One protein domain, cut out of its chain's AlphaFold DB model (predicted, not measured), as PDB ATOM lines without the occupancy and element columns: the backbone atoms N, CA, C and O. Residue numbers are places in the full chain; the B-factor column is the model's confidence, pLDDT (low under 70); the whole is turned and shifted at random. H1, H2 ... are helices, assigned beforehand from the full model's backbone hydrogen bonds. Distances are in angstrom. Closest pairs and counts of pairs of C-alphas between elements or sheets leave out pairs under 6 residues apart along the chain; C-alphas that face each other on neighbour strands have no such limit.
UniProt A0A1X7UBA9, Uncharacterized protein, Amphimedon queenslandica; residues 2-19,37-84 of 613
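What this domain is: This is residues 2 to 19 and 37 to 84 of the 613 residues of an uncharacterized protein of Amphimedon queenslandica (UniProt A0A1X7UBA9). Two helices of equal residue count, H1 and H3, cross at a wide angle near the middle of H1, and a short third helix, H2, sits near the first residues of H3. A looped stretch, residues 37 to 49, leads to H2 and makes one end of the long axis with its turn at residues 42 to 47, while the tail at residues 80 to 84 makes the other end. The printed part has 66 residues with three named helices, H1, H2 and H3 in that order along the chain, and no named strand; the class is all helix. The whole is compact, with a radius of gyration of the C-alphas of 11.6 A, yet elongated in outline, spanning 37 by 23 by 18 A.

How they stand to each other: H1, residues 3 to 16, touches H3, residues 61 to 74, with residues 7 to 11 of H1 and residues 67 to 71 of H3 alone. Their closest C-alphas are those of Met 11 and Tyr 71, 6.6 A apart. Their lines are only just about perpendicular, at 70.2 degrees, and their centres are 10.5 A apart. H2, residues 50 to 56, is close to H3 but not clearly touching it; the closest C-alphas, those of Leu 54 and Lys 61, are 7.3 A apart. The lines of H2 and H3 are about perpendicular, at 82 degrees. H1 and H2 are apart. In H1, H2 and H3 every O i to N i+4 pair is within hydrogen-bond range. Outside the helices, residues 18 to 19 pair antiparallel with residues 38 to 39, and residues 42 to 43 with residues 46 to 47.

Where its parts are: H1 runs from Lys 3, with its C-alpha at (-21.254, 55.316, -45.728), to Ala 16, 20.3 A from first to last C-alpha. H3 runs from Lys 61 to Asn 74, 19.8 A long, and ends with C-alpha 74 at (-17.325, 38.410, -46.303). H2 runs from Arg 50, with its C-alpha at (-36.330, 46.768, -54.952), to Leu 56, 10.0 A long.

The domain as a whole: The two C-alphas farthest apart are those of His 46 and Asn 83, 37.9 A. Residues 20 to 36 are not printed, and the C-alphas of residues 19 and 37 are 6.2 A apart across this cut, which lies in the link from H1 to H2. The link from H2 to H3, 4 residues, is tight. Residues 37 to 49 hold no named element, and their C-alphas lie 10 to 17 A from the mean of all C-alphas. The mean pLDDT of the printed part is 80.5, and it is under 70 at residues 2 to 3, 19, 37 to 38 and 80 to 84 of this predicted model.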
ATOM      1  N   ALA A   2     -23.165  57.817 -42.038       58.28
ATOM      2  CA  ALA A   2     -21.841  57.565 -42.619       58.28
ATOM      3  C   ALA A   2     -21.897  56.338 -43.552       58.28
ATOM      4  O   ALA A   2     -22.603  55.374 -43.249       58.28
ATOM      5  N   LYS A   3     -21.179  56.367 -44.687       65.56
ATOM      6  CA  LYS A   3     -21.254  55.316 -45.728       65.56
ATOM      7  C   LYS A   3     -21.088  53.881 -45.178       65.56
ATOM      8  O   LYS A   3     -21.878  53.041 -45.596       65.56
ATOM      9  N   PRO A   4     -20.176  53.588 -44.226       74.06
ATOM     10  CA  PRO A   4     -20.050  52.245 -43.644       74.06
ATOM     11  C   PRO A   4     -21.285  51.807 -42.844       74.06
ATOM     12  O   PRO A   4     -21.738  50.675 -42.969       74.06
ATOM     13  N   VAL A   5     -21.884  52.727 -42.082       77.44
ATOM     14  CA  VAL A   5     -23.083  52.469 -41.266       77.44
ATOM     15  C   VAL A   5     -24.296  52.174 -42.154       77.44
ATOM     16  O   VAL A   5     -25.076  51.268 -41.875       77.44
ATOM     17  N   GLN A   6     -24.421  52.900 -43.268       81.31
ATOM     18  CA  GLN A   6     -25.461  52.669 -44.272       81.31
ATOM     19  C   GLN A   6     -25.342  51.277 -44.913       81.31
ATOM     20  O   GLN A   6     -26.353  50.613 -45.127       81.31
ATOM     21  N   GLU A   7     -24.122  50.821 -45.217       84.12
ATOM     22  CA  GLU A   7     -23.895  49.497 -45.810       84.12
ATOM     23  C   GLU A   7     -24.205  48.372 -44.820       84.12
ATOM     24  O   GLU A   7     -24.890  47.422 -45.197       84.12
ATOM     25  N   ILE A   8     -23.808  48.509 -43.549       83.94
ATOM     26  CA  ILE A   8     -24.172  47.548 -42.493       83.94
ATOM     27  C   ILE A   8     -25.692  47.458 -42.343       83.94
ATOM     28  O   ILE A   8     -26.230  46.355 -42.269       83.94
ATOM     29  N   ALA A   9     -26.397  48.593 -42.340       84.25
ATOM     30  CA  ALA A   9     -27.852  48.616 -42.220       84.25
ATOM     31  C   ALA A   9     -28.541  47.888 -43.386       84.25
ATOM     32  O   ALA A   9     -29.439  47.077 -43.159       84.25
ATOM     33  N   ILE A  10     -28.086  48.121 -44.624       87.25
ATOM     34  CA  ILE A  10     -28.602  47.423 -45.811       87.25
ATOM     35  C   ILE A  10     -28.332  45.916 -45.704       87.25
ATOM     36  O   ILE A  10     -29.250  45.122 -45.893       87.25
ATOM     37  N   MET A  11     -27.099  45.510 -45.379       87.75
ATOM     38  CA  MET A  11     -26.743  44.090 -45.267       87.75
ATOM     39  C   MET A  11     -27.530  43.389 -44.154       87.75
ATOM     40  O   MET A  11     -28.017  42.284 -44.364       87.75
ATOM     41  N   SER A  12     -27.723  44.049 -43.010       83.50
ATOM     42  CA  SER A  12     -28.473  43.503 -41.869       83.50
ATOM     43  C   SER A  12     -29.948  43.290 -42.207       83.50
ATOM     44  O   SER A  12     -30.512  42.245 -41.892       83.50
ATOM     45  N   GLN A  13     -30.570  44.240 -42.913       85.19
ATOM     46  CA  GLN A  13     -31.952  44.087 -43.368       85.19
ATOM     47  C   GLN A  13     -32.101  42.981 -44.416       85.19
ATOM     48  O   GLN A  13     -33.084  42.250 -44.381       85.19
ATOM     49  N   MET A  14     -31.132  42.825 -45.323       86.00
ATOM     50  CA  MET A  14     -31.149  41.731 -46.301       86.00
ATOM     51  C   MET A  14     -30.873  40.370 -45.653       86.00
ATOM     52  O   MET A  14     -31.477  39.379 -46.048       86.00
ATOM     53  N   ALA A  15     -30.013  40.306 -44.636       82.19
ATOM     54  CA  ALA A  15     -29.781  39.088 -43.864       82.19
ATOM     55  C   ALA A  15     -31.069  38.626 -43.163       82.19
ATOM     56  O   ALA A  15     -31.464  37.467 -43.305       82.19
ATOM     57  N   ALA A  16     -31.768  39.556 -42.503       79.62
ATOM     58  CA  ALA A  16     -33.012  39.298 -41.778       79.62
ATOM     59  C   ALA A  16     -34.174  38.825 -42.670       79.62
ATOM     60  O   ALA A  16     -35.107  38.191 -42.182       79.62
ATOM     61  N   THR A  17     -34.137  39.121 -43.971       78.38
ATOM     62  CA  THR A  17     -35.199  38.760 -44.923       78.38
ATOM     63  C   THR A  17     -34.773  37.704 -45.939       78.38
ATOM     64  O   THR A  17     -35.492  37.445 -46.915       78.38
ATOM     65  N   SER A  18     -33.600  37.101 -45.730       73.81
ATOM     66  CA  SER A  18     -33.091  36.031 -46.575       73.81
ATOM     67  C   SER A  18     -33.826  34.724 -46.285       73.81
ATOM     68  O   SER A  18     -33.952  34.293 -45.144       73.81
ATOM     69  N   THR A  19     -34.341  34.088 -47.335       63.31
ATOM     70  CA  THR A  19     -34.950  32.751 -47.261       63.31
ATOM     71  C   THR A  19     -34.161  31.804 -48.157       63.31
ATOM     72  O   THR A  19     -33.865  32.122 -49.316       63.31
ATOM     73  N   GLN A  37     -30.164  32.385 -52.963       59.81
ATOM     74  CA  GLN A  37     -30.805  33.082 -51.846       59.81
ATOM     75  C   GLN A  37     -31.779  34.135 -52.389       59.81
ATOM     76  O   GLN A  37     -31.391  34.968 -53.218       59.81
ATOM     77  N   PHE A  38     -33.029  34.099 -51.924       65.69
ATOM     78  CA  PHE A  38     -34.033  35.112 -52.236       65.69
ATOM     79  C   PHE A  38     -34.117  36.116 -51.085       65.69
ATOM     80  O   PHE A  38     -34.160  35.731 -49.917       65.69
ATOM     81  N   PHE A  39     -34.127  37.404 -51.427       76.56
ATOM     82  CA  PHE A  39     -34.264  38.499 -50.468       76.56
ATOM     83  C   PHE A  39     -35.631  39.143 -50.634       76.56
ATOM     84  O   PHE A  39     -36.003  39.535 -51.744       76.56
ATOM     85  N   THR A  40     -36.357  39.281 -49.530       81.00
ATOM     86  CA  THR A  40     -37.578  40.090 -49.502       81.00
ATOM     87  C   THR A  40     -37.218  41.504 -49.055       81.00
ATOM     88  O   THR A  40     -36.635  41.691 -47.991       81.00
ATOM     89  N   PHE A  41     -37.545  42.523 -49.848       86.25
ATOM     90  CA  PHE A  41     -37.299  43.910 -49.445       86.25
ATOM     91  C   PHE A  41     -38.412  44.371 -48.505       86.25
ATOM     92  O   PHE A  41     -39.583  44.347 -48.878       86.25
ATOM     93  N   MET A  42     -38.043  44.777 -47.292       84.31
ATOM     94  CA  MET A  42     -38.980  45.158 -46.236       84.31
ATOM     95  C   MET A  42     -38.677  46.571 -45.739       84.31
ATOM     96  O   MET A  42     -37.513  46.946 -45.617       84.31
ATOM     97  N   HIS A  43     -39.713  47.336 -45.407       82.56
ATOM     98  CA  HIS A  43     -39.591  48.601 -44.684       82.56
ATOM     99  C   HIS A  43     -40.729  48.706 -43.669       82.56
ATOM    100  O   HIS A  43     -41.887  48.534 -44.039       82.56
ATOM    101  N   GLN A  44     -40.399  48.928 -42.389       82.56
ATOM    102  CA  GLN A  44     -41.377  49.002 -41.289       82.56
ATOM    103  C   GLN A  44     -42.420  47.860 -41.322       82.56
ATOM    104  O   GLN A  44     -43.623  48.091 -41.268       82.56
ATOM    105  N   GLY A  45     -41.962  46.616 -41.504       78.69
ATOM    106  CA  GLY A  45     -42.831  45.430 -41.534       78.69
ATOM    107  C   GLY A  45     -43.590  45.177 -42.846       78.69
ATOM    108  O   GLY A  45     -44.199  44.121 -42.982       78.69
ATOM    109  N   HIS A  46     -43.505  46.065 -43.841       84.06
ATOM    110  CA  HIS A  46     -44.211  45.926 -45.120       84.06
ATOM    111  C   HIS A  46     -43.273  45.526 -46.263       84.06
ATOM    112  O   HIS A  46     -42.151  46.029 -46.363       84.06
ATOM    113  N   LYS A  47     -43.751  44.650 -47.161       87.19
ATOM    114  CA  LYS A  47     -43.034  44.268 -48.389       87.19
ATOM    115  C   LYS A  47     -43.030  45.433 -49.372       87.19
ATOM    116  O   LYS A  47     -44.085  45.948 -49.729       87.19
ATOM    117  N   ILE A  48     -41.851  45.803 -49.854       90.38
ATOM    118  CA  ILE A  48     -41.669  46.853 -50.860       90.38
ATOM    119  C   ILE A  48     -40.903  46.322 -52.072       90.38
ATOM    120  O   ILE A  48     -40.281  45.262 -52.026       90.38
ATOM    121  N   CYS A  49     -40.938  47.046 -53.191       87.88
ATOM    122  CA  CYS A  49     -40.148  46.672 -54.361       87.88
ATOM    123  C   CYS A  49     -38.677  47.102 -54.202       87.88
ATOM    124  O   CYS A  49     -38.353  48.045 -53.471       87.88
ATOM    125  N   ARG A  50     -37.772  46.448 -54.945       85.75
ATOM    126  CA  ARG A  50     -36.330  46.768 -54.952       85.75
ATOM    127  C   ARG A  50     -36.067  48.247 -55.240       85.75
ATOM    128  O   ARG A  50     -35.187  48.840 -54.631       85.75
ATOM    129  N   VAL A  51     -36.819  48.848 -56.166       87.75
ATOM    130  CA  VAL A  51     -36.632  50.253 -56.562       87.75
ATOM    131  C   VAL A  51     -36.909  51.191 -55.388       87.75
ATOM    132  O   VAL A  51     -36.097  52.070 -55.106       87.75
ATOM    133  N   THR A  52     -38.014  50.979 -54.673       88.56
ATOM    134  CA  THR A  52     -38.370  51.769 -53.488       88.56
ATOM    135  C   THR A  52     -37.357  51.569 -52.367       88.56
ATOM    136  O   THR A  52     -36.906  52.546 -51.779       88.56
ATOM    137  N   PHE A  53     -36.916  50.331 -52.131       89.44
ATOM    138  CA  PHE A  53     -35.888  50.029 -51.133       89.44
ATOM    139  C   PHE A  53     -34.582  50.790 -51.405       89.44
ATOM    140  O   PHE A  53     -34.036  51.450 -50.526       89.44
ATOM    141  N   LEU A  54     -34.109  50.775 -52.653       89.44
ATOM    142  CA  LEU A  54     -32.901  51.494 -53.057       89.44
ATOM    143  C   LEU A  54     -33.025  53.015 -52.886       89.44
ATOM    144  O   LEU A  54     -32.065  53.655 -52.456       89.44
ATOM    145  N   LYS A  55     -34.203  53.586 -53.174       89.12
ATOM    146  CA  LYS A  55     -34.483  55.014 -52.955       89.12
ATOM    147  C   LYS A  55     -34.467  55.374 -51.469       89.12
ATOM    148  O   LYS A  55     -33.780  56.321 -51.101       89.12
ATOM    149  N   LEU A  56     -35.148  54.595 -50.624       87.25
ATOM    150  CA  LEU A  56     -35.184  54.805 -49.168       87.25
ATOM    151  C   LEU A  56     -33.785  54.756 -48.549       87.25
ATOM    152  O   LEU A  56     -33.452  55.554 -47.679       87.25
ATOM    153  N   HIS A  57     -32.943  53.852 -49.044       84.75
ATOM    154  CA  HIS A  57     -31.565  53.721 -48.595       84.75
ATOM    155  C   HIS A  57     -30.578  54.604 -49.359       84.75
ATOM    156  O   HIS A  57     -29.384  54.404 -49.174       84.75
ATOM    157  N   ALA A  58     -31.015  55.545 -50.206       86.88
ATOM    158  CA  ALA A  58     -30.145  56.402 -51.021       86.88
ATOM    159  C   ALA A  58     -28.971  55.629 -51.673       86.88
ATOM    160  O   ALA A  58     -27.801  56.017 -51.581       86.88
ATOM    161  N   CYS A  59     -29.278  54.475 -52.276       85.31
ATOM    162  CA  CYS A  59     -28.293  53.540 -52.813       85.31
ATOM    163  C   CYS A  59     -28.573  53.225 -54.287       85.31
ATOM    164  O   CYS A  59     -29.642  52.736 -54.638       85.31
ATOM    165  N   GLY A  60     -27.590  53.456 -55.161       86.81
ATOM    166  CA  GLY A  60     -27.685  53.083 -56.575       86.81
ATOM    167  C   GLY A  60     -27.666  51.564 -56.799       86.81
ATOM    168  O   GLY A  60     -27.185  50.807 -55.953       86.81
ATOM    169  N   LYS A  61     -28.146  51.120 -57.969       85.75
ATOM    170  CA  LYS A  61     -28.226  49.696 -58.351       85.75
ATOM    171  C   LYS A  61     -26.865  48.991 -58.293       85.75
ATOM    172  O   LYS A  61     -26.760  47.971 -57.618       85.75
ATOM    173  N   SER A  62     -25.842  49.553 -58.941       85.19
ATOM    174  CA  SER A  62     -24.491  48.968 -58.992       85.19
ATOM    175  C   SER A  62     -23.861  48.892 -57.602       85.19
ATOM    176  O   SER A  62     -23.364  47.847 -57.195       85.19
ATOM    177  N   ARG A  63     -23.994  49.972 -56.816       84.19
ATOM    178  CA  ARG A  63     -23.520  50.017 -55.426       84.19
ATOM    179  C   ARG A  63     -24.179  48.928 -54.576       84.19
ATOM    180  O   ARG A  63     -23.493  48.260 -53.814       84.19
ATOM    181  N   PHE A  64     -25.488  48.725 -54.715       88.00
ATOM    182  CA  PHE A  64     -26.203  47.668 -53.998       88.00
ATOM    183  C   PHE A  64     -25.739  46.264 -54.407       88.00
ATOM    184  O   PHE A  64     -25.567  45.401 -53.552       88.00
ATOM    185  N   GLU A  65     -25.517  46.023 -55.699       87.56
ATOM    186  CA  GLU A  65     -25.030  44.730 -56.195       87.56
ATOM    187  C   GLU A  65     -23.635  44.402 -55.657       87.56
ATOM    188  O   GLU A  65     -23.388  43.269 -55.244       87.56
ATOM    189  N   GLU A  66     -22.754  45.396 -55.564       84.06
ATOM    190  CA  GLU A  66     -21.442  45.235 -54.940       84.06
ATOM    191  C   GLU A  66     -21.521  45.024 -53.422       84.06
ATOM    192  O   GLU A  66     -20.778  44.198 -52.892       84.06
ATOM    193  N   ILE A  67     -22.422  45.725 -52.716       86.19
ATOM    194  CA  ILE A  67     -22.682  45.496 -51.283       86.19
ATOM    195  C   ILE A  67     -23.133  44.049 -51.067       86.19
ATOM    196  O   ILE A  67     -22.583  43.356 -50.217       86.19
ATOM    197  N   MET A  68     -24.073  43.556 -51.877       86.12
ATOM    198  CA  MET A  68     -24.557  42.176 -51.778       86.12
ATOM    199  C   MET A  68     -23.502  41.143 -52.187       86.12
ATOM    200  O   MET A  68     -23.480  40.045 -51.632       86.12
ATOM    201  N   LYS A  69     -22.613  41.467 -53.135       84.94
ATOM    202  CA  LYS A  69     -21.465  40.618 -53.483       84.94
ATOM    203  C   LYS A  69     -20.497  40.505 -52.306       84.94
ATOM    204  O   LYS A  69     -20.107  39.395 -51.957       84.94
ATOM    205  N   ASN A  70     -20.163  41.629 -51.673       83.50
ATOM    206  CA  ASN A  70     -19.314  41.650 -50.487       83.50
ATOM    207  C   ASN A  70     -19.962  40.904 -49.316       83.50
ATOM    208  O   ASN A  70     -19.301  40.082 -48.700       83.50
ATOM    209  N   TYR A  71     -21.260  41.106 -49.074       84.50
ATOM    210  CA  TYR A  71     -22.005  40.374 -48.050       84.50
ATOM    211  C   TYR A  71     -21.925  38.854 -48.241       84.50
ATOM    212  O   TYR A  71     -21.666  38.118 -47.297       84.50
ATOM    213  N   ARG A  72     -22.089  38.371 -49.480       82.50
ATOM    214  CA  ARG A  72     -21.993  36.934 -49.790       82.50
ATOM    215  C   ARG A  72     -20.598  36.353 -49.571       82.50
ATOM    216  O   ARG A  72     -20.495  35.168 -49.290       82.50
ATOM    217  N   MET A  73     -19.551  37.155 -49.761       80.94
ATOM    218  CA  MET A  73     -18.163  36.705 -49.622       80.94
ATOM    219  C   MET A  73     -17.638  36.841 -48.191       80.94
ATOM    220  O   MET A  73     -16.924  35.966 -47.720       80.94
ATOM    221  N   ASN A  74     -17.990  37.936 -47.516       80.69
ATOM    222  CA  ASN A  74     -17.325  38.410 -46.303       80.69
ATOM    223  C   ASN A  74     -18.299  38.625 -45.124       80.69
ATOM    224  O   ASN A  74     -17.876  39.053 -44.056       80.69
ATOM    225  N   GLY A  75     -19.600  38.365 -45.290       82.06
ATOM    226  CA  GLY A  75     -20.606  38.570 -44.242       82.06
ATOM    227  C   GLY A  75     -20.898  40.049 -43.951       82.06
ATOM    228  O   GLY A  75     -20.828  40.901 -44.837       82.06
ATOM    229  N   LEU A  76     -21.250  40.376 -42.703       83.31
ATOM    230  CA  LEU A  76     -21.638  41.730 -42.259       83.31
ATOM    231  C   LEU A  76     -20.437  42.679 -42.064       83.31
ATOM    232  O   LEU A  76     -20.399  43.465 -41.120       83.31
ATOM    233  N   ILE A  77     -19.451  42.624 -42.958       80.38
ATOM    234  CA  ILE A  77     -18.250  43.461 -42.904       80.38
ATOM    235  C   ILE A  77     -18.391  44.602 -43.923       80.38
ATOM    236  O   ILE A  77     -18.612  44.328 -45.106       80.38
ATOM    237  N   PRO A  78     -18.272  45.884 -43.518       74.88
ATOM    238  CA  PRO A  78     -18.280  47.010 -44.450       74.88
ATOM    239  C   PRO A  78     -17.198  46.882 -45.514       74.88
ATOM    240  O   PRO A  78     -16.092  46.415 -45.246       74.88
ATOM    241  N   ARG A  79     -17.477  47.375 -46.720       76.25
ATOM    242  CA  ARG A  79     -16.456  47.425 -47.765       76.25
ATOM    243  C   ARG A  79     -15.399  48.461 -47.406       76.25
ATOM    244  O   ARG A  79     -15.711  49.632 -47.189       76.25
ATOM    245  N   VAL A  80     -14.142  48.041 -47.428       67.50
ATOM    246  CA  VAL A  80     -12.999  48.952 -47.440       67.50
ATOM    247  C   VAL A  80     -12.686  49.266 -48.904       67.50
ATOM    248  O   VAL A  80     -12.520  48.362 -49.720       67.50
ATOM    249  N   HIS A  81     -12.676  50.549 -49.272       66.44
ATOM    250  CA  HIS A  81     -12.369  50.960 -50.645       66.44
ATOM    251  C   HIS A  81     -10.929  50.558 -51.006       66.44
ATOM    252  O   HIS A  81     -10.035  50.713 -50.183       66.44
ATOM    253  N   GLY A  82     -10.667  50.120 -52.243       62.59
ATOM    254  CA  GLY A  82      -9.329  49.661 -52.666       62.59
ATOM    255  C   GLY A  82      -8.216  50.723 -52.623       62.59
ATOM    256  O   GLY A  82      -7.036  50.375 -52.706       62.59
ATOM    257  N   ASN A  83      -8.599  51.996 -52.458       60.09
ATOM    258  CA  ASN A  83      -7.704  53.146 -52.248       60.09
ATOM    259  C   ASN A  83      -7.656  53.621 -50.784       60.09
ATOM    260  O   ASN A  83      -7.032  54.637 -50.495       60.09
ATOM    261  N   ALA A  84      -8.341  52.945 -49.860       54.19
ATOM    262  CA  ALA A  84      -8.228  53.257 -48.442       54.19
ATOM    263  C   ALA A  84      -6.783  52.994 -47.997       54.19
ATOM    264  O   ALA A  84      -6.255  51.905 -48.209       54.19
TER     265      ALA A  84